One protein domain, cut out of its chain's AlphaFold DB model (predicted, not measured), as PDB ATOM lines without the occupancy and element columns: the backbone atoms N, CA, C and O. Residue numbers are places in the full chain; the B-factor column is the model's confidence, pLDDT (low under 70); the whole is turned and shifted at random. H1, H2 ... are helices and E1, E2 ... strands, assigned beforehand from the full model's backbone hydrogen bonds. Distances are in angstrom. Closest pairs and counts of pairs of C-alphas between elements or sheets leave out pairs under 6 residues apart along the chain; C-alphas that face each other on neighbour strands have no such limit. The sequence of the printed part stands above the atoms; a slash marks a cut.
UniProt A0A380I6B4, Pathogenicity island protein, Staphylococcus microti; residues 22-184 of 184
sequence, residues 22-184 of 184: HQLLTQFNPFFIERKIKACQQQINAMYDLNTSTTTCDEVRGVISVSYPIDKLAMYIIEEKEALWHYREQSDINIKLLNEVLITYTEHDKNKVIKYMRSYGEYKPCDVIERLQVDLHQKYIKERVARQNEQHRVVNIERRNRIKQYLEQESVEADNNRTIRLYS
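AT A GLANCE: This is residues 22 to 184 of the 184 residues of the protein "Pathogenicity island protein" of Staphylococcus microti (UniProt A0A380I6B4). Two long helices, H2 and H3, run side by side in opposite directions, with the small strand hairpin E1 and E2 at one end and the short helices H1 and H4 near the other. From that other end the very long H5 sets off steeply to H3, and residues 144 to 184 stick out as a bare arm. The printed part has 163 residues, with named elements in the order H1, H2, E1, E2, H3, H4, H5; the sheet, E1 - E2, is antiparallel and the class is mostly helix. The whole is extended and flat, with a radius of gyration of the C-alphas of 28.2 A and spans of 86 by 67 by 21 A.

HOW THE PARTS SIT: Start at H1, residues 22 to 28; it touches H2, residues 30 to 49, only at the corner, closest at C-alphas 26 and 32, 6.1 A. Next, E1, residues 54 to 58, and E2, residues 62 to 66, form a hairpin: look for N 56 and O 64, 2.8 A. H3, residues 70 to 102, touches H2 at a shallow tilt of 9 degrees, opposite ways, closest at C-alphas 44 and 77, 6.4 A. H5, residues 126 to 182, touches H3 with residues 132 to 140 alone, at a steep tilt of 61 degrees, closest at C-alphas 101 and 136, 6.5 A. H4, residues 107 to 118, touches H5 about perpendicular, 78 degrees, closest at C-alphas 109 and 128, 6.6 A. Every O i to N i+4 pair is within hydrogen-bond range in H1, H3, H4 and H5, and 14 of 16 in H2.

IN THESE COORDINATES: Find C-alpha 22 at (125.249, 101.186, 111.627), where H1 begins. H2 spans 29.5 A and H3 47.0 A. H5 runs 84.2 A to C-alpha 182 at (176.042, 111.307, 58.129).

THE WHOLE: The farthest C-alphas, Tyr 123 and Ser 184, are 89.4 A apart. The printed part has no cut and no long link; residues 178 to 184 have pLDDT under 70.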
ATOM      1  N   HIS A  22     124.523  99.935 111.435       88.75
ATOM      2  CA  HIS A  22     125.249 101.186 111.627       88.75
ATOM      3  C   HIS A  22     125.480 101.926 110.301       88.75
ATOM      4  O   HIS A  22     125.268 103.134 110.224       88.75
ATOM      5  N   GLN A  23     125.903 101.226 109.244       89.50
ATOM      6  CA  GLN A  23     126.109 101.842 107.928       89.50
ATOM      7  C   GLN A  23     124.797 102.364 107.338       89.50
ATOM      8  O   GLN A  23     124.764 103.497 106.861       89.50
ATOM      9  N   LEU A  24     123.712 101.592 107.433       91.44
ATOM     10  CA  LEU A  24     122.386 102.004 106.973       91.44
ATOM     11  C   LEU A  24     121.936 103.305 107.660       91.44
ATOM     12  O   LEU A  24     121.502 104.244 106.994       91.44
ATOM     13  N   LEU A  25     122.100 103.387 108.982       91.75
ATOM     14  CA  LEU A  25     121.647 104.523 109.786       91.75
ATOM     15  C   LEU A  25     122.539 105.765 109.702       91.75
ATOM     16  O   LEU A  25     122.059 106.857 109.999       91.75
ATOM     17  N   THR A  26     123.809 105.625 109.318       90.94
ATOM     18  CA  THR A  26     124.765 106.749 109.283       90.94
ATOM     19  C   THR A  26     125.085 107.241 107.875       90.94
ATOM     20  O   THR A  26     125.268 108.439 107.677       90.94
ATOM     21  N   GLN A  27     125.170 106.339 106.895       92.06
ATOM     22  CA  GLN A  27     125.627 106.663 105.538       92.06
ATOM     23  C   GLN A  27     124.488 106.816 104.534       92.06
ATOM     24  O   GLN A  27     124.671 107.520 103.544       92.06
ATOM     25  N   PHE A  28     123.352 106.153 104.768       92.06
ATOM     26  CA  PHE A  28     122.207 106.147 103.850       92.06
ATOM     27  C   PHE A  28     120.989 106.888 104.409       92.06
ATOM     28  O   PHE A  28     120.105 107.267 103.649       92.06
ATOM     29  N   ASN A  29     120.927 107.112 105.722       94.31
ATOM     30  CA  ASN A  29     119.804 107.792 106.360       94.31
ATOM     31  C   ASN A  29     119.812 109.305 106.058       94.31
ATOM     32  O   ASN A  29     120.692 110.013 106.565       94.31
ATOM     33  N   PRO A  30     118.808 109.836 105.334       94.00
ATOM     34  CA  PRO A  30     118.764 111.252 104.978       94.00
ATOM     35  C   PRO A  30     118.674 112.173 106.206       94.00
ATOM     36  O   PRO A  30     119.307 113.226 106.222       94.00
ATOM     37  N   PHE A  31     117.972 111.765 107.271       94.62
ATOM     38  CA  PHE A  31     117.820 112.580 108.486       94.62
ATOM     39  C   PHE A  31     119.139 112.722 109.249       94.62
ATOM     40  O   PHE A  31     119.469 113.800 109.748       94.62
ATOM     41  N   PHE A  32     119.920 111.641 109.317       94.81
ATOM     42  CA  PHE A  32     121.235 111.671 109.950       94.81
ATOM     43  C   PHE A  32     122.212 112.545 109.157       94.81
ATOM     44  O   PHE A  32     122.917 113.366 109.745       94.81
ATOM     45  N   ILE A  33     122.224 112.388 107.830       95.00
ATOM     46  CA  ILE A  33     123.074 113.158 106.916       95.00
ATOM     47  C   ILE A  33     122.779 114.651 107.047       95.00
ATOM     48  O   ILE A  33     123.695 115.440 107.276       95.00
ATOM     49  N   GLU A  34     121.505 115.043 106.975       95.25
ATOM     50  CA  GLU A  34     121.098 116.443 107.099       95.25
ATOM     51  C   GLU A  34     121.530 117.030 108.449       95.25
ATOM     52  O   GLU A  34     122.098 118.125 108.508       95.25
ATOM     53  N   ARG A  35     121.329 116.279 109.540       95.62
ATOM     54  CA  ARG A  35     121.761 116.695 110.878       95.62
ATOM     55  C   ARG A  35     123.273 116.889 110.946       95.62
ATOM     56  O   ARG A  35     123.731 117.878 111.516       95.62
ATOM     57  N   LYS A  36     124.048 115.973 110.362       95.56
ATOM     58  CA  LYS A  36     125.511 116.067 110.336       95.56
ATOM     59  C   LYS A  36     125.987 117.255 109.498       95.56
ATOM     60  O   LYS A  36     126.849 117.992 109.960       95.56
ATOM     61  N   ILE A  37     125.384 117.498 108.330       96.38
ATOM     62  CA  ILE A  37     125.682 118.675 107.498       96.38
ATOM     63  C   ILE A  37     125.434 119.965 108.286       96.38
ATOM     64  O   ILE A  37     126.279 120.858 108.271       96.38
ATOM     65  N   LYS A  38     124.299 120.058 108.991       97.12
ATOM     66  CA  LYS A  38     123.974 121.217 109.834       97.12
ATOM     67  C   LYS A  38     124.996 121.410 110.953       97.12
ATOM     68  O   LYS A  38     125.460 122.529 111.140       97.12
ATOM     69  N   ALA A  39     125.378 120.338 111.645       96.75
ATOM     70  CA  ALA A  39     126.378 120.396 112.710       96.75
ATOM     71  C   ALA A  39     127.746 120.875 112.192       96.75
ATOM     72  O   ALA A  39     128.330 121.788 112.769       96.75
ATOM     73  N   CYS A  40     128.222 120.334 111.066       95.88
ATOM     74  CA  CYS A  40     129.469 120.785 110.440       95.88
ATOM     75  C   CYS A  40     129.386 122.255 110.004       95.88
ATOM     76  O   CYS A  40     130.317 123.018 110.233       95.88
ATOM     77  N   GLN A  41     128.258 122.689 109.431       96.38
ATOM     78  CA  GLN A  41     128.070 124.090 109.048       96.38
ATOM     79  C   GLN A  41     128.090 125.025 110.265       96.38
ATOM     80  O   GLN A  41     128.688 126.094 110.203       96.38
ATOM     81  N   GLN A  42     127.453 124.626 111.367       96.62
ATOM     82  CA  GLN A  42     127.485 125.377 112.624       96.62
ATOM     83  C   GLN A  42     128.905 125.466 113.185       96.62
ATOM     84  O   GLN A  42     129.315 126.542 113.605       96.62
ATOM     85  N   GLN A  43     129.664 124.371 113.137       95.19
ATOM     86  CA  GLN A  43     131.058 124.353 113.567       95.19
ATOM     87  C   GLN A  43     131.916 125.300 112.717       95.19
ATOM     88  O   GLN A  43     132.625 126.127 113.278       95.19
ATOM     89  N   ILE A  44     131.797 125.246 111.384       95.25
ATOM     90  CA  ILE A  44     132.492 126.168 110.468       95.25
ATOM     91  C   ILE A  44     132.112 127.622 110.771       95.25
ATOM     92  O   ILE A  44     132.978 128.490 110.787       95.25
ATOM     93  N   ASN A  45     130.832 127.899 111.033       93.62
ATOM     94  CA  ASN A  45     130.382 129.246 111.377       93.62
ATOM     95  C   ASN A  45     131.007 129.724 112.698       93.62
ATOM     96  O   ASN A  45     131.523 130.834 112.746       93.62
ATOM     97  N   ALA A  46     131.041 128.873 113.726       91.94
ATOM     98  CA  ALA A  46     131.667 129.190 115.010       91.94
ATOM     99  C   ALA A  46     133.188 129.404 114.901       91.94
ATOM    100  O   ALA A  46     133.765 130.148 115.689       91.94
ATOM    101  N   MET A  47     133.859 128.794 113.915       91.31
ATOM    102  CA  MET A  47     135.288 129.034 113.683       91.31
ATOM    103  C   MET A  47     135.581 130.482 113.287       91.31
ATOM    104  O   MET A  47     136.650 130.984 113.621       91.31
ATOM    105  N   TYR A  48     134.655 131.177 112.619       89.62
ATOM    106  CA  TYR A  48     134.854 132.587 112.267       89.62
ATOM    107  C   TYR A  48     134.974 133.485 113.501       89.62
ATOM    108  O   TYR A  48     135.712 134.473 113.468       89.62
ATOM    109  N   ASP A  49     134.336 133.100 114.604       88.56
ATOM    110  CA  ASP A  49     134.398 133.841 115.859       88.56
ATOM    111  C   ASP A  49     135.755 133.666 116.568       88.56
ATOM    112  O   ASP A  49     136.140 134.520 117.360       88.56
ATOM    113  N   LEU A  50     136.555 132.641 116.236       85.12
ATOM    114  CA  LEU A  50     137.872 132.392 116.860       85.12
ATOM    115  C   LEU A  50     138.934 133.454 116.525       85.12
ATOM    116  O   LEU A  50     139.968 133.532 117.192       85.12
ATOM    117  N   ASN A  51     138.696 134.267 115.494       81.00
ATOM    118  CA  ASN A  51     139.544 135.416 115.179       81.00
ATOM    119  C   ASN A  51     139.293 136.598 116.133       81.00
ATOM    120  O   ASN A  51     140.116 137.508 116.228       81.00
ATOM    121  N   THR A  52     138.158 136.618 116.841       83.62
ATOM    122  CA  THR A  52     137.907 137.669 117.827       83.62
ATOM    123  C   THR A  52     138.814 137.487 119.039       83.62
ATOM    124  O   THR A  52     138.959 136.398 119.592       83.62
ATOM    125  N   SER A  53     139.481 138.573 119.429       80.12
ATOM    126  CA  SER A  53     140.373 138.568 120.582       80.12
ATOM    127  C   SER A  53     139.548 138.466 121.860       80.12
ATOM    128  O   SER A  53     138.703 139.321 122.126       80.12
ATOM    129  N   THR A  54     139.786 137.417 122.643       82.94
ATOM    130  CA  THR A  54     139.110 137.187 123.925       82.94
ATOM    131  C   THR A  54     140.092 137.400 125.064       82.94
ATOM    132  O   THR A  54     141.277 137.101 124.939       82.94
ATOM    133  N   THR A  55     139.624 137.952 126.180       84.94
ATOM    134  CA  THR A  55     140.464 138.134 127.365       84.94
ATOM    135  C   THR A  55     140.302 136.938 128.292       84.94
ATOM    136  O   THR A  55     139.192 136.508 128.598       84.94
ATOM    137  N   THR A  56     141.423 136.372 128.722       83.81
ATOM    138  CA  THR A  56     141.474 135.261 129.674       83.81
ATOM    139  C   THR A  56     142.368 135.656 130.840       83.81
ATOM    140  O   THR A  56     143.306 136.436 130.675       83.81
ATOM    141  N   CYS A  57     142.041 135.180 132.039       82.94
ATOM    142  CA  CYS A  57     142.841 135.446 133.230       82.94
ATOM    143  C   CYS A  57     143.830 134.296 133.424       82.94
ATOM    144  O   CYS A  57     143.415 133.155 133.616       82.94
ATOM    145  N   ASP A  58     145.120 134.608 133.371       83.69
ATOM    146  CA  ASP A  58     146.217 133.711 133.723       83.69
ATOM    147  C   ASP A  58     146.712 134.080 135.132       83.69
ATOM    148  O   ASP A  58     146.975 135.251 135.412       83.69
ATOM    149  N   GLU A  59     146.839 133.096 136.026       81.88
ATOM    150  CA  GLU A  59     147.245 133.302 137.428       81.88
ATOM    151  C   GLU A  59     148.619 133.978 137.551       81.88
ATOM    152  O   GLU A  59     148.874 134.696 138.517       81.88
ATOM    153  N   VAL A  60     149.497 133.790 136.558       83.38
ATOM    154  CA  VAL A  60     150.856 134.357 136.556       83.38
ATOM    155  C   VAL A  60     150.928 135.691 135.807       83.38
ATOM    156  O   VAL A  60     151.694 136.574 136.188       83.38
ATOM    157  N   ARG A  61     150.163 135.845 134.720       79.56
ATOM    158  CA  ARG A  61     150.282 136.983 133.785       79.56
ATOM    159  C   ARG A  61     149.141 137.996 133.880       79.56
ATOM    160  O   ARG A  61     149.203 139.030 133.219       79.56
ATOM    161  N   GLY A  62     148.127 137.734 134.700       85.88
ATOM    162  CA  GLY A  62     146.935 138.567 134.800       85.88
ATOM    163  C   GLY A  62     146.029 138.413 133.577       85.88
ATOM    164  O   GLY A  62     145.892 137.326 133.019       85.88
ATOM    165  N   VAL A  63     145.376 139.497 133.160       85.81
ATOM    166  CA  VAL A  63     144.454 139.472 132.015       85.81
ATOM    167  C   VAL A  63     145.248 139.515 130.708       85.81
ATOM    168  O   VAL A  63     145.871 140.527 130.388       85.81
ATOM    169  N   ILE A  64     145.201 138.428 129.938       84.69
ATOM    170  CA  ILE A  64     145.843 138.312 128.625       84.69
ATOM    171  C   ILE A  64     144.800 138.198 127.518       84.69
ATOM    172  O   ILE A  64     143.774 137.536 127.666       84.69
ATOM    173  N   SER A  65     145.071 138.841 126.384       80.88
ATOM    174  CA  SER A  65     144.249 138.701 125.185       80.88
ATOM    175  C   SER A  65     144.750 137.519 124.363       80.88
ATOM    176  O   SER A  65     145.919 137.487 123.976       80.88
ATOM    177  N   VAL A  66     143.877 136.555 124.094       81.00
ATOM    178  CA  VAL A  66     144.153 135.384 123.263       81.00
ATOM    179  C   VAL A  66     143.259 135.414 122.027       81.00
ATOM    180  O   VAL A  66     142.044 135.604 122.108       81.00
ATOM    181  N   SER A  67     143.878 135.241 120.865       82.81
ATOM    182  CA  SER A  67     143.202 135.086 119.580       82.81
ATOM    183  C   SER A  67     143.873 133.976 118.781       82.81
ATOM    184  O   SER A  67     145.052 133.661 118.982       82.81
ATOM    185  N   TYR A  68     143.115 133.351 117.883       84.62
ATOM    186  CA  TYR A  68     143.672 132.338 117.004       84.62
ATOM    187  C   TYR A  68     144.411 133.000 115.820       84.62
ATOM    188  O   TYR A  68     143.883 133.948 115.234       84.62
ATOM    189  N   PRO A  69     145.609 132.527 115.419       88.69
ATOM    190  CA  PRO A  69     146.342 133.105 114.291       88.69
ATOM    191  C   PRO A  69     145.551 133.021 112.978       88.69
ATOM    192  O   PRO A  69     145.160 131.928 112.561       88.69
ATOM    193  N   ILE A  70     145.367 134.157 112.300       89.56
ATOM    194  CA  ILE A  70     144.466 134.266 111.142       89.56
ATOM    195  C   ILE A  70     144.835 133.319 109.990       89.56
ATOM    196  O   ILE A  70     143.953 132.665 109.439       89.56
ATOM    197  N   ASP A  71     146.129 133.156 109.696       89.88
ATOM    198  CA  ASP A  71     146.611 132.287 108.611       89.88
ATOM    199  C   ASP A  71     146.253 130.820 108.861       89.88
ATOM    200  O   ASP A  71     145.779 130.105 107.975       89.88
ATOM    201  N   LYS A  72     146.427 130.369 110.109       91.06
ATOM    202  CA  LYS A  72     146.066 129.008 110.509       91.06
ATOM    203  C   LYS A  72     144.552 128.818 110.497       91.06
ATOM    204  O   LYS A  72     144.092 127.715 110.220       91.06
ATOM    205  N   LEU A  73     143.785 129.860 110.837       92.56
ATOM    206  CA  LEU A  73     142.326 129.770 110.918       92.56
ATOM    207  C   LEU A  73     141.742 129.626 109.524       92.56
ATOM    208  O   LEU A  73     140.886 128.780 109.296       92.56
ATOM    209  N   ALA A  74     142.244 130.438 108.594       94.25
ATOM    210  CA  ALA A  74     141.845 130.407 107.200       94.25
ATOM    211  C   ALA A  74     142.089 129.022 106.590       94.25
ATOM    212  O   ALA A  74     141.176 128.464 105.986       94.25
ATOM    213  N   MET A  75     143.277 128.444 106.808       94.88
ATOM    214  CA  MET A  75     143.594 127.101 106.319       94.88
ATOM    215  C   MET A  75     142.655 126.045 106.910       94.88
ATOM    216  O   MET A  75     142.081 125.257 106.165       94.88
ATOM    217  N   TYR A  76     142.405 126.097 108.220       94.62
ATOM    218  CA  TYR A  76     141.516 125.139 108.875       94.62
ATOM    219  C   TYR A  76     140.059 125.247 108.388       94.62
ATOM    220  O   TYR A  76     139.409 124.242 108.113       94.62
ATOM    221  N   ILE A  77     139.553 126.468 108.188       94.88
ATOM    222  CA  ILE A  77     138.216 126.697 107.621       94.88
ATOM    223  C   ILE A  77     138.122 126.173 106.180       94.88
ATOM    224  O   ILE A  77     137.070 125.658 105.795       94.88
ATOM    225  N   ILE A  78     139.179 126.312 105.371       96.75
ATOM    226  CA  ILE A  78     139.217 125.775 104.002       96.75
ATOM    227  C   ILE A  78     139.132 124.247 104.031       96.75
ATOM    228  O   ILE A  78     138.248 123.687 103.385       96.75
ATOM    229  N   GLU A  79     139.973 123.590 104.831       96.44
ATOM    230  CA  GLU A  79     139.985 122.128 104.969       96.44
ATOM    231  C   GLU A  79     138.620 121.582 105.420       96.44
ATOM    232  O   GLU A  79     138.097 120.631 104.837       96.44
ATOM    233  N   GLU A  80     137.988 122.215 106.412       96.25
ATOM    234  CA  GLU A  80     136.667 121.806 106.906       96.25
ATOM    235  C   GLU A  80     135.556 122.024 105.867       96.25
ATOM    236  O   GLU A  80     134.628 121.216 105.750       96.25
ATOM    237  N   LYS A  81     135.648 123.085 105.056       96.88
ATOM    238  CA  LYS A  81     134.715 123.313 103.942       96.88
ATOM    239  C   LYS A  81     134.875 122.273 102.838       96.88
ATOM    240  O   LYS A  81     133.862 121.784 102.334       96.88
ATOM    241  N   GLU A  82     136.105 121.923 102.477       97.62
ATOM    242  CA  GLU A  82     136.388 120.862 101.504       97.62
ATOM    243  C   GLU A  82     135.892 119.505 102.014       97.62
ATOM    244  O   GLU A  82     135.188 118.788 101.300       97.62
ATOM    245  N   ALA A  83     136.154 119.181 103.283       96.25
ATOM    246  CA  ALA A  83     135.652 117.968 103.920       96.25
ATOM    247  C   ALA A  83     134.114 117.907 103.918       96.25
ATOM    248  O   ALA A  83     133.531 116.862 103.605       96.25
ATOM    249  N   LEU A  84     133.437 119.024 104.215       96.94
ATOM    250  CA  LEU A  84     131.978 119.119 104.146       96.94
ATOM    251  C   LEU A  84     131.460 118.930 102.714       96.94
ATOM    252  O   LEU A  84     130.452 118.248 102.516       96.94
ATOM    253  N   TRP A  85     132.134 119.513 101.722       97.44
ATOM    254  CA  TRP A  85     131.785 119.352 100.314       97.44
ATOM    255  C   TRP A  85     131.894 117.887  99.872       97.44
ATOM    256  O   TRP A  85     130.915 117.322  99.379       97.44
ATOM    257  N   HIS A  86     133.017 117.228 100.168       95.75
ATOM    258  CA  HIS A  86     133.202 115.800  99.895       95.75
ATOM    259  C   HIS A  86     132.157 114.927 100.597       95.75
ATOM    260  O   HIS A  86     131.634 113.975 100.014       95.75
ATOM    261  N   TYR A  87     131.822 115.249 101.851       95.62
ATOM    262  CA  TYR A  87     130.787 114.525 102.582       95.62
ATOM    263  C   TYR A  87     129.411 114.661 101.919       95.62
ATOM    264  O   TYR A  87     128.675 113.672 101.862       95.62
ATOM    265  N   ARG A  88     129.062 115.846 101.397       95.44
ATOM    266  CA  ARG A  88     127.808 116.065 100.656       95.44
ATOM    267  C   ARG A  88     127.760 115.241  99.377       95.44
ATOM    268  O   ARG A  88     126.814 114.478  99.217       95.44
ATOM    269  N   GLU A  89     128.794 115.309  98.539       95.12
ATOM    270  CA  GLU A  89     128.837 114.528  97.295       95.12
ATOM    271  C   GLU A  89     128.679 113.026  97.554       95.12
ATOM    272  O   GLU A  89     127.868 112.347  96.920       95.12
ATOM    273  N   GLN A  90     129.411 112.501  98.541       92.06
ATOM    274  CA  GLN A  90     129.326 111.088  98.891       92.06
ATOM    275  C   GLN A  90     127.941 110.712  99.440       92.06
ATOM    276  O   GLN A  90     127.428 109.628  99.150       92.06
ATOM    277  N   SER A  91     127.331 111.597 100.230       93.75
ATOM    278  CA  SER A  91     125.993 111.386 100.787       93.75
ATOM    279  C   SER A  91     124.911 111.414  99.708       93.75
ATOM    280  O   SER A  91     124.010 110.580  99.741       93.75
ATOM    281  N   ASP A  92     125.027 112.297  98.716       94.25
ATOM    282  CA  ASP A  92     124.092 112.377  97.591       94.25
ATOM    283  C   ASP A  92     124.104 111.094  96.755       94.25
ATOM    284  O   ASP A  92     123.048 110.606  96.353       94.25
ATOM    285  N   ILE A  93     125.284 110.502  96.533       91.88
ATOM    286  CA  ILE A  93     125.413 109.194  95.872       91.88
ATOM    287  C   ILE A  93     124.683 108.117  96.683       91.88
ATOM    288  O   ILE A  93     123.874 107.367  96.137       91.88
ATOM    289  N   ASN A  94     124.921 108.063  97.994       92.44
ATOM    290  CA  ASN A  94     124.291 107.071  98.864       92.44
ATOM    291  C   ASN A  94     122.760 107.227  98.911       92.44
ATOM    292  O   ASN A  94     122.037 106.231  98.865       92.44
ATOM    293  N   ILE A  95     122.251 108.461  98.976       93.38
ATOM    294  CA  ILE A  95     120.809 108.745  98.969       93.38
ATOM    295  C   ILE A  95     120.190 108.358  97.623       93.38
ATOM    296  O   ILE A  95     119.117 107.755  97.603       93.38
ATOM    297  N   LYS A  96     120.857 108.649  96.497       93.81
ATOM    298  CA  LYS A  96     120.405 108.202  95.169       93.81
ATOM    299  C   LYS A  96     120.290 106.683  95.112       93.81
ATOM    300  O   LYS A  96     119.243 106.181  94.710       93.81
ATOM    301  N   LEU A  97     121.301 105.969  95.604       92.62
ATOM    302  CA  LEU A  97     121.288 104.508  95.667       92.62
ATOM    303  C   LEU A  97     120.125 103.976  96.512       92.62
ATOM    304  O   LEU A  97     119.437 103.036  96.114       92.62
ATOM    305  N   LEU A  98     119.881 104.591  97.672       93.62
ATOM    306  CA  LEU A  98     118.750 104.243  98.524       93.62
ATOM    307  C   LEU A  98     117.419 104.471  97.798       93.62
ATOM    308  O   LEU A  98     116.561 103.593  97.820       93.62
ATOM    309  N   ASN A  99     117.250 105.617  97.137       93.50
ATOM    310  CA  ASN A  99     116.034 105.934  96.394       93.50
ATOM    311  C   ASN A  99     115.796 104.941  95.251       93.50
ATOM    312  O   ASN A  99     114.673 104.473  95.089       93.50
ATOM    313  N   GLU A 100     116.839 104.560  94.509       93.56
ATOM    314  CA  GLU A 100     116.742 103.524  93.475       93.56
ATOM    315  C   GLU A 100     116.251 102.188  94.029       93.56
ATOM    316  O   GLU A 100     115.405 101.536  93.416       93.56
ATOM    317  N   VAL A 101     116.781 101.771  95.182       92.94
ATOM    318  CA  VAL A 101     116.342 100.537  95.840       92.94
ATOM    319  C   VAL A 101     114.901 100.680  96.311       92.94
ATOM    320  O   VAL A 101     114.102  99.785  96.078       92.94
ATOM    321  N   LEU A 102     114.527 101.815  96.903       92.25
ATOM    322  CA  LEU A 102     113.172 102.032  97.407       92.25
ATOM    323  C   LEU A 102     112.104 102.029  96.308       92.25
ATOM    324  O   LEU A 102     110.966 101.687  96.613       92.25
ATOM    325  N   ILE A 103     112.426 102.345  95.048       93.50
ATOM    326  CA  ILE A 103     111.459 102.280  93.932       93.50
ATOM    327  C   ILE A 103     110.830 100.884  93.796       93.50
ATOM    328  O   ILE A 103     109.657 100.789  93.444       93.50
ATOM    329  N   THR A 104     111.564  99.811  94.110       91.50
ATOM    330  CA  THR A 104     111.057  98.430  93.996       91.50
ATOM    331  C   THR A 104     110.152  98.012  95.161       91.50
ATOM    332  O   THR A 104     109.520  96.957  95.101       91.50
ATOM    333  N   TYR A 105     110.078  98.823  96.219       93.12
ATOM    334  CA  TYR A 105     109.313  98.537  97.429       93.12
ATOM    335  C   TYR A 105     107.883  99.077  97.326       93.12
ATOM    336  O   TYR A 105     107.606 100.073  96.656       93.12
ATOM    337  N   THR A 106     106.964  98.437  98.051       94.12
ATOM    338  CA  THR A 106     105.587  98.927  98.188       94.12
ATOM    339  C   THR A 106     105.547 100.211  99.022       94.12
ATOM    340  O   THR A 106     106.400 100.424  99.883       94.12
ATOM    341  N   GLU A 107     104.531 101.058  98.837       93.31
ATOM    342  CA  GLU A 107     104.362 102.285  99.640       93.31
ATOM    343  C   GLU A 107     104.289 102.004 101.149       93.31
ATOM    344  O   GLU A 107     104.817 102.756 101.971       93.31
ATOM    345  N   HIS A 108     103.687 100.876 101.534       91.94
ATOM    346  CA  HIS A 108     103.625 100.461 102.931       91.94
ATOM    347  C   HIS A 108     105.016 100.149 103.503       91.94
ATOM    348  O   HIS A 108     105.340 100.571 104.617       91.94
ATOM    349  N   ASP A 109     105.862  99.465 102.733       92.31
ATOM    350  CA  ASP A 109     107.224  99.142 103.153       92.31
ATOM    351  C   ASP A 109     108.134 100.373 103.135       92.31
ATOM    352  O   ASP A 109     108.897 100.571 104.080       92.31
ATOM    353  N   LYS A 110     107.988 101.268 102.148       93.31
ATOM    354  CA  LYS A 110     108.673 102.573 102.138       93.31
ATOM    355  C   LYS A 110     108.384 103.356 103.417       93.31
ATOM    356  O   LYS A 110     109.311 103.837 104.068       93.31
ATOM    357  N   ASN A 111     107.121 103.417 103.838       92.50
ATOM    358  CA  ASN A 111     106.734 104.092 105.077       92.50
ATOM    359  C   ASN A 111     107.371 103.454 106.321       92.50
ATOM    360  O   ASN A 111     107.811 104.174 107.222       92.50
ATOM    361  N   LYS A 112     107.485 102.120 106.368       92.75
ATOM    362  CA  LYS A 112     108.208 101.418 107.442       92.75
ATOM    363  C   LYS A 112     109.692 101.780 107.460       92.75
ATOM    364  O   LYS A 112     110.221 102.041 108.539       92.75
ATOM    365  N   VAL A 113     110.341 101.838 106.295       92.25
ATOM    366  CA  VAL A 113     111.755 102.228 106.165       92.25
ATOM    367  C   VAL A 113     111.968 103.676 106.604       92.25
ATOM    368  O   VAL A 113     112.856 103.949 107.410       92.25
ATOM    369  N   ILE A 114     111.124 104.603 106.147       92.25
ATOM    370  CA  ILE A 114     111.203 106.017 106.536       92.25
ATOM    371  C   ILE A 114     111.009 106.160 108.050       92.25
ATOM    372  O   ILE A 114     111.762 106.885 108.700       92.25
ATOM    373  N   LYS A 115     110.039 105.444 108.636       93.12
ATOM    374  CA  LYS A 115     109.812 105.445 110.087       93.12
ATOM    375  C   LYS A 115     111.019 104.891 110.852       93.12
ATOM    376  O   LYS A 115     111.438 105.512 111.824       93.12
ATOM    377  N   TYR A 116     111.611 103.790 110.381       92.88
ATOM    378  CA  TYR A 116     112.846 103.221 110.937       92.88
ATOM    379  C   TYR A 116     113.987 104.252 110.925       92.88
ATOM    380  O   TYR A 116     114.583 104.530 111.967       92.88
ATOM    381  N   MET A 117     114.225 104.901 109.781       92.06
ATOM    382  CA  MET A 117     115.277 105.911 109.615       92.06
ATOM    383  C   MET A 117     115.065 107.148 110.494       92.06
ATOM    384  O   MET A 117     116.023 107.650 111.082       92.06
ATOM    385  N   ARG A 118     113.817 107.615 110.635       92.12
ATOM    386  CA  ARG A 118     113.466 108.723 111.540       92.12
ATOM    387  C   ARG A 118     113.701 108.378 113.006       92.12
ATOM    388  O   ARG A 118     114.112 109.244 113.768       92.12
ATOM    389  N   SER A 119     113.450 107.128 113.385       91.25
ATOM    390  CA  SER A 119     113.647 106.630 114.750       91.25
ATOM    391  C   SER A 119     115.097 106.257 115.078       91.25
ATOM    392  O   SER A 119     115.362 105.737 116.153       91.25
ATOM    393  N   TYR A 120     116.038 106.460 114.146       86.00
ATOM    394  CA  TYR A 120     117.451 106.095 114.314       86.00
ATOM    395  C   TYR A 120     117.674 104.635 114.759       86.00
ATOM    396  O   TYR A 120     118.638 104.338 115.460       86.00
ATOM    397  N   GLY A 121     116.797 103.721 114.329       83.50
ATOM    398  CA  GLY A 121     116.882 102.293 114.647       83.50
ATOM    399  C   GLY A 121     116.053 101.824 115.845       83.50
ATOM    400  O   GLY A 121     116.029 100.625 116.108       83.50
ATOM    401  N   GLU A 122     115.344 102.714 116.541       83.88
ATOM    402  CA  GLU A 122     114.482 102.343 117.673       83.88
ATOM    403  C   GLU A 122     113.243 101.544 117.229       83.88
ATOM    404  O   GLU A 122     112.914 100.503 117.798       83.88
ATOM    405  N   TYR A 123     112.568 101.977 116.160       86.06
ATOM    406  CA  TYR A 123     111.461 101.230 115.563       86.06
ATOM    407  C   TYR A 123     112.003 100.256 114.523       86.06
ATOM    408  O   TYR A 123     112.319 100.706 113.429       86.06
ATOM    409  N   LYS A 124     112.063  98.946 114.813       82.00
ATOM    410  CA  LYS A 124     112.703  97.938 113.944       82.00
ATOM    411  C   LYS A 124     111.724  96.924 113.326       82.00
ATOM    412  O   LYS A 124     111.445  95.890 113.929       82.00
ATOM    413  N   PRO A 125     111.229  97.162 112.096       77.69
ATOM    414  CA  PRO A 125     110.524  96.145 111.323       77.69
ATOM    415  C   PRO A 125     111.552  95.205 110.672       77.69
ATOM    416  O   PRO A 125     112.003  95.459 109.553       77.69
ATOM    417  N   CYS A 126     111.951  94.152 111.395       78.62
ATOM    418  CA  CYS A 126     113.068  93.269 111.030       78.62
ATOM    419  C   CYS A 126     113.005  92.770 109.576       78.62
ATOM    420  O   CYS A 126     113.985  92.915 108.851       78.62
ATOM    421  N   ASP A 127     111.845  92.303 109.108       87.44
ATOM    422  CA  ASP A 127     111.718  91.690 107.777       87.44
ATOM    423  C   ASP A 127     112.032  92.659 106.626       87.44
ATOM    424  O   ASP A 127     112.724  92.318 105.666       87.44
ATOM    425  N   VAL A 128     111.530  93.894 106.714       89.31
ATOM    426  CA  VAL A 128     111.687  94.900 105.650       89.31
ATOM    427  C   VAL A 128     113.102  95.470 105.656       89.31
ATOM    428  O   VAL A 128     113.692  95.675 104.596       89.31
ATOM    429  N   ILE A 129     113.665  95.703 106.844       88.94
ATOM    430  CA  ILE A 129     115.007  96.274 106.983       88.94
ATOM    431  C   ILE A 129     116.081  95.272 106.572       88.94
ATOM    432  O   ILE A 129     117.034  95.660 105.905       88.94
ATOM    433  N   GLU A 130     115.924  93.990 106.895       89.62
ATOM    434  CA  GLU A 130     116.878  92.977 106.447       89.62
ATOM    435  C   GLU A 130     116.894  92.823 104.925       89.62
ATOM    436  O   GLU A 130     117.970  92.731 104.333       89.62
ATOM    437  N   ARG A 131     115.718  92.845 104.283       90.62
ATOM    438  CA  ARG A 131     115.619  92.852 102.816       90.62
ATOM    439  C   ARG A 131     116.297  94.083 102.223       90.62
ATOM    440  O   ARG A 131     117.139  93.943 101.338       90.62
ATOM    441  N   LEU A 132     116.022  95.260 102.787       91.81
ATOM    442  CA  LEU A 132     116.652  96.508 102.366       91.81
ATOM    443  C   LEU A 132     118.179  96.433 102.484       91.81
ATOM    444  O   LEU A 132     118.883  96.842 101.566       91.81
ATOM    445  N   GLN A 133     118.706  95.885 103.581       91.06
ATOM    446  CA  GLN A 133     120.148  95.737 103.787       91.06
ATOM    447  C   GLN A 133     120.806  94.835 102.741       91.06
ATOM    448  O   GLN A 133     121.927  95.134 102.324       91.06
ATOM    449  N   VAL A 134     120.147  93.750 102.319       91.06
ATOM    450  CA  VAL A 134     120.641  92.875 101.242       91.06
ATOM    451  C   VAL A 134     120.619  93.612  99.903       91.06
ATOM    452  O   VAL A 134     121.636  93.662  99.209       91.06
ATOM    453  N   ASP A 135     119.484  94.210  99.546       91.31
ATOM    454  CA  ASP A 135     119.290  94.849  98.239       91.31
ATOM    455  C   ASP A 135     120.252  96.027  98.045       91.31
ATOM    456  O   ASP A 135     120.917  96.153  97.009       91.31
ATOM    457  N   LEU A 136     120.398  96.850  99.086       91.81
ATOM    458  CA  LEU A 136     121.330  97.969  99.105       91.81
ATOM    459  C   LEU A 136     122.779  97.486  98.987       91.81
ATOM    460  O   LEU A 136     123.571  98.091  98.270       91.81
ATOM    461  N   HIS A 137     123.130  96.371  99.637       90.12
ATOM    462  CA  HIS A 137     124.476  95.802  99.570       90.12
ATOM    463  C   HIS A 137     124.830  95.347  98.154       90.12
ATOM    464  O   HIS A 137     125.915  95.653  97.654       90.12
ATOM    465  N   GLN A 138     123.906  94.657  97.481       88.56
ATOM    466  CA  GLN A 138     124.109  94.195  96.108       88.56
ATOM    467  C   GLN A 138     124.337  95.364  95.149       88.56
ATOM    468  O   GLN A 138     125.248  95.323  94.319       88.56
ATOM    469  N   LYS A 139     123.523  96.415  95.269       88.00
ATOM    470  CA  LYS A 139     123.659  97.636  94.471       88.00
ATOM    471  C   LYS A 139     124.967  98.371  94.780       88.00
ATOM    472  O   LYS A 139     125.724  98.673  93.860       88.00
ATOM    473  N   TYR A 140     125.293  98.538  96.058       87.44
ATOM    474  CA  TYR A 140     126.511  99.211  96.511       87.44
ATOM    475  C   TYR A 140     127.792  98.513  96.028       87.44
ATOM    476  O   TYR A 140     128.723  99.168  95.554       87.44
ATOM    477  N   ILE A 141     127.847  97.177  96.096       86.12
ATOM    478  CA  ILE A 141     128.990  96.411  95.578       86.12
ATOM    479  C   ILE A 141     129.123  96.586  94.069       86.12
ATOM    480  O   ILE A 141     130.236  96.816  93.593       86.12
ATOM    481  N   LYS A 142     128.020  96.498  93.315       86.81
ATOM    482  CA  LYS A 142     128.046  96.665  91.854       86.81
ATOM    483  C   LYS A 142     128.632  98.021  91.464       86.81
ATOM    484  O   LYS A 142     129.542  98.069  90.639       86.81
ATOM    485  N   GLU A 143     128.189  99.101  92.104       85.00
ATOM    486  CA  GLU A 143     128.735 100.442  91.866       85.00
ATOM    487  C   GLU A 143     130.200 100.572  92.279       85.00
ATOM    488  O   GLU A 143     131.001 101.202  91.587       85.00
ATOM    489  N   ARG A 144     130.586  99.975  93.411       84.06
ATOM    490  CA  ARG A 144     131.979  99.979  93.870       84.06
ATOM    491  C   ARG A 144     132.901  99.287  92.866       84.06
ATOM    492  O   ARG A 144     133.942  99.845  92.529       84.06
ATOM    493  N   VAL A 145     132.516  98.108  92.381       86.25
ATOM    494  CA  VAL A 145     133.284  97.357  91.379       86.25
ATOM    495  C   VAL A 145     133.342  98.125  90.060       86.25
ATOM    496  O   VAL A 145     134.412  98.218  89.466       86.25
ATOM    497  N   ALA A 146     132.236  98.738  89.625       86.81
ATOM    498  CA  ALA A 146     132.214  99.562  88.418       86.81
ATOM    499  C   ALA A 146     133.188 100.750  88.511       86.81
ATOM    500  O   ALA A 146     134.003 100.942  87.610       86.81
ATOM    501  N   ARG A 147     133.173 101.489  89.631       84.44
ATOM    502  CA  ARG A 147     134.120 102.591  89.882       84.44
ATOM    503  C   ARG A 147     135.567 102.115  89.893       84.44
ATOM    504  O   ARG A 147     136.420 102.746  89.278       84.44
ATOM    505  N   GLN A 148     135.840 100.993  90.557       86.38
ATOM    506  CA  GLN A 148     137.180 100.420  90.604       86.38
ATOM    507  C   GLN A 148     137.666 100.026  89.201       86.38
ATOM    508  O   GLN A 148     138.788 100.357  88.821       86.38
ATOM    509  N   ASN A 149     136.823  99.366  88.407       90.38
ATOM    510  CA  ASN A 149     137.154  98.979  87.037       90.38
ATOM    511  C   ASN A 149     137.426 100.197  86.148       90.38
ATOM    512  O   ASN A 149     138.380 100.175  85.369       90.38
ATOM    513  N   GLU A 150     136.640 101.266  86.292       88.88
ATOM    514  CA  GLU A 150     136.855 102.509  85.549       88.88
ATOM    515  C   GLU A 150     138.182 103.172  85.931       88.88
ATOM    516  O   GLU A 150     138.968 103.524  85.054       88.88
ATOM    517  N   GLN A 151     138.501 103.245  87.224       86.25
ATOM    518  CA  GLN A 151     139.798 103.747  87.688       86.25
ATOM    519  C   GLN A 151     140.960 102.917  87.131       86.25
ATOM    520  O   GLN A 151     141.920 103.476  86.600       86.25
ATOM    521  N   HIS A 152     140.866 101.584  87.176       89.25
ATOM    522  CA  HIS A 152     141.873 100.715  86.563       89.25
ATOM    523  C   HIS A 152     141.997 100.960  85.056       89.25
ATOM    524  O   HIS A 152     143.107 100.934  84.524       89.25
ATOM    525  N   ARG A 153     140.885 101.221  84.359       91.12
ATOM    526  CA  ARG A 153     140.886 101.543  82.929       91.12
ATOM    527  C   ARG A 153     141.633 102.846  82.652       91.12
ATOM    528  O   ARG A 153     142.518 102.838  81.799       91.12
ATOM    529  N   VAL A 154     141.333 103.917  83.388       93.25
ATOM    530  CA  VAL A 154     142.001 105.224  83.255       93.25
ATOM    531  C   VAL A 154     143.501 105.097  83.520       93.25
ATOM    532  O   VAL A 154     144.306 105.468  82.669       93.25
ATOM    533  N   VAL A 155     143.888 104.455  84.627       92.69
ATOM    534  CA  VAL A 155     145.302 104.223  84.972       92.69
ATOM    535  C   VAL A 155     146.020 103.417  83.884       92.69
ATOM    536  O   VAL A 155     147.157 103.723  83.519       92.69
ATOM    537  N   ASN A 156     145.364 102.400  83.322       92.69
ATOM    538  CA  ASN A 156     145.934 101.608  82.236       92.69
ATOM    539  C   ASN A 156     146.104 102.425  80.946       92.69
ATOM    540  O   ASN A 156     147.104 102.248  80.249       92.69
ATOM    541  N   ILE A 157     145.157 103.310  80.622       94.44
ATOM    542  CA  ILE A 157     145.253 104.218  79.470       94.44
ATOM    543  C   ILE A 157     146.412 105.197  79.668       94.44
ATOM    544  O   ILE A 157     147.261 105.313  78.787       94.44
ATOM    545  N   GLU A 158     146.512 105.834  80.832       93.31
ATOM    546  CA  GLU A 158     147.620 106.739  81.145       93.31
ATOM    547  C   GLU A 158     148.974 106.038  81.059       93.31
ATOM    548  O   GLU A 158     149.921 106.579  80.492       93.31
ATOM    549  N   ARG A 159     149.073 104.815  81.593       92.94
ATOM    550  CA  ARG A 159     150.297 104.016  81.512       92.94
ATOM    551  C   ARG A 159     150.678 103.731  80.059       92.94
ATOM    552  O   ARG A 159     151.846 103.858  79.709       92.94
ATOM    553  N   ARG A 160     149.706 103.371  79.213       92.31
ATOM    554  CA  ARG A 160     149.927 103.152  77.773       92.31
ATOM    555  C   ARG A 160     150.389 104.427  77.069       92.31
ATOM    556  O   ARG A 160     151.308 104.354  76.263       92.31
ATOM    557  N   ASN A 161     149.789 105.572  77.387       94.75
ATOM    558  CA  ASN A 161     150.154 106.855  76.786       94.75
ATOM    559  C   ASN A 161     151.581 107.269  77.158       94.75
ATOM    560  O   ASN A 161     152.335 107.669  76.278       94.75
ATOM    561  N   ARG A 162     151.989 107.080  78.421       93.75
ATOM    562  CA  ARG A 162     153.375 107.326  78.851       93.75
ATOM    563  C   ARG A 162     154.372 106.457  78.082       93.75
ATOM    564  O   ARG A 162     155.367 106.968  77.595       93.75
ATOM    565  N   ILE A 163     154.084 105.161  77.918       93.88
ATOM    566  CA  ILE A 163     154.949 104.250  77.142       93.88
ATOM    567  C   ILE A 163     155.087 104.719  75.689       93.88
ATOM    568  O   ILE A 163     156.193 104.728  75.163       93.88
ATOM    569  N   LYS A 164     153.986 105.134  75.050       94.56
ATOM    570  CA  LYS A 164     154.031 105.674  73.683       94.56
ATOM    571  C   LYS A 164     154.909 106.920  73.587       94.56
ATOM    572  O   LYS A 164     155.748 106.976  72.701       94.56
ATOM    573  N   GLN A 165     154.773 107.852  74.531       92.81
ATOM    574  CA  GLN A 165     155.606 109.056  74.580       92.81
ATOM    575  C   GLN A 165     157.099 108.726  74.702       92.81
ATOM    576  O   GLN A 165     157.904 109.327  74.000       92.81
ATOM    577  N   TYR A 166     157.472 107.751  75.539       92.38
ATOM    578  CA  TYR A 166     158.871 107.317  75.646       92.38
ATOM    579  C   TYR A 166     159.399 106.717  74.335       92.38
ATOM    580  O   TYR A 166     160.497 107.057  73.909       92.38
ATOM    581  N   LEU A 167     158.610 105.870  73.665       91.56
ATOM    582  CA  LEU A 167     159.000 105.274  72.380       91.56
ATOM    583  C   LEU A 167     159.133 106.323  71.265       91.56
ATOM    584  O   LEU A 167     160.034 106.237  70.434       91.56
ATOM    585  N   GLU A 168     158.248 107.322  71.247       89.38
ATOM    586  CA  GLU A 168     158.320 108.451  70.314       89.38
ATOM    587  C   GLU A 168     159.592 109.280  70.553       89.38
ATOM    588  O   GLU A 168     160.298 109.602  69.599       89.38
ATOM    589  N   GLN A 169     159.948 109.547  71.814       86.19
ATOM    590  CA  GLN A 169     161.197 110.233  72.170       86.19
ATOM    591  C   GLN A 169     162.442 109.448  71.728       86.19
ATOM    592  O   GLN A 169     163.310 110.020  71.072       86.19
ATOM    593  N   GLU A 170     162.498 108.139  71.996       84.50
ATOM    594  CA  GLU A 170     163.608 107.281  71.551       84.50
ATOM    595  C   GLU A 170     163.749 107.254  70.022       84.50
ATOM    596  O   GLU A 170     164.866 107.264  69.503       84.50
ATOM    597  N   SER A 171     162.634 107.249  69.282       78.50
ATOM    598  CA  SER A 171     162.671 107.278  67.815       78.50
ATOM    599  C   SER A 171     163.252 108.587  67.267       78.50
ATOM    600  O   SER A 171     164.104 108.556  66.380       78.50
ATOM    601  N   VAL A 172     162.882 109.725  67.862       82.62
ATOM    602  CA  VAL A 172     163.399 111.049  67.485       82.62
ATOM    603  C   VAL A 172     164.888 111.173  67.820       82.62
ATOM    604  O   VAL A 172     165.665 111.706  67.028       82.62
ATOM    605  N   GLU A 173     165.321 110.651  68.970       76.75
ATOM    606  CA  GLU A 173     166.739 110.613  69.347       76.75
ATOM    607  C   GLU A 173     167.567 109.699  68.430       76.75
ATOM    608  O   GLU A 173     168.693 110.044  68.058       76.75
ATOM    609  N   ALA A 174     167.021 108.548  68.028       76.38
ATOM    610  CA  ALA A 174     167.676 107.634  67.097       76.38
ATOM    611  C   ALA A 174     167.849 108.252  65.700       76.38
ATOM    612  O   ALA A 174     168.916 108.102  65.091       76.38
ATOM    613  N   ASP A 175     166.838 108.974  65.215       76.69
ATOM    614  CA  ASP A 175     166.894 109.674  63.933       76.69
ATOM    615  C   ASP A 175     167.899 110.834  63.973       76.69
ATOM    616  O   ASP A 175     168.770 110.913  63.105       76.69
ATOM    617  N   ASN A 176     167.897 111.649  65.034       72.94
ATOM    618  CA  ASN A 176     168.884 112.718  65.220       72.94
ATOM    619  C   ASN A 176     170.328 112.183  65.262       72.94
ATOM    620  O   ASN A 176     171.226 112.742  64.629       72.94
ATOM    621  N   ASN A 177     170.561 111.062  65.953       72.00
ATOM    622  CA  ASN A 177     171.879 110.425  66.022       72.00
ATOM    623  C   ASN A 177     172.342 109.848  64.673       72.00
ATOM    624  O   ASN A 177     173.543 109.848  64.384       72.00
ATOM    625  N   ARG A 178     171.420 109.368  63.828       68.12
ATOM    626  CA  ARG A 178     171.737 108.960  62.449       68.12
ATOM    627  C   ARG A 178     172.123 110.150  61.587       68.12
ATOM    628  O   ARG A 178     173.100 110.051  60.849       68.12
ATOM    629  N   THR A 179     171.402 111.261  61.701       66.75
ATOM    630  CA  THR A 179     171.704 112.487  60.960       66.75
ATOM    631  C   THR A 179     173.096 113.002  61.315       66.75
ATOM    632  O   THR A 179     173.895 113.229  60.416       66.75
ATOM    633  N   ILE A 180     173.447 113.079  62.603       67.81
ATOM    634  CA  ILE A 180     174.773 113.551  63.045       67.81
ATOM    635  C   ILE A 180     175.911 112.694  62.463       67.81
ATOM    636  O   ILE A 180     176.907 113.246  62.010       67.81
ATOM    637  N   ARG A 181     175.748 111.363  62.399       61.78
ATOM    638  CA  ARG A 181     176.756 110.450  61.819       61.78
ATOM    639  C   ARG A 181     176.932 110.569  60.304       61.78
ATOM    640  O   ARG A 181     177.946 110.115  59.792       61.78
ATOM    641  N   LEU A 182     175.950 111.104  59.580       61.91
ATOM    642  CA  LEU A 182     176.042 111.307  58.129       61.91
ATOM    643  C   LEU A 182     176.743 112.625  57.760       61.91
ATOM    644  O   LEU A 182     177.137 112.791  56.609       61.91
ATOM    645  N   TYR A 183     176.900 113.541  58.721       56.16
ATOM    646  CA  TYR A 183     177.543 114.848  58.539       56.16
ATOM    647  C   TYR A 183     178.894 114.982  59.272       56.16
ATOM    648  O   TYR A 183     179.447 116.081  59.320       56.16
ATOM    649  N   SER A 184     179.421 113.886  59.829       49.91
ATOM    650  CA  SER A 184     180.749 113.765  60.456       49.91
ATOM    651  C   SER A 184     181.676 112.899  59.616       49.91
ATOM    652  O   SER A 184     182.840 113.300  59.416       49.91
TER     653      SER A 184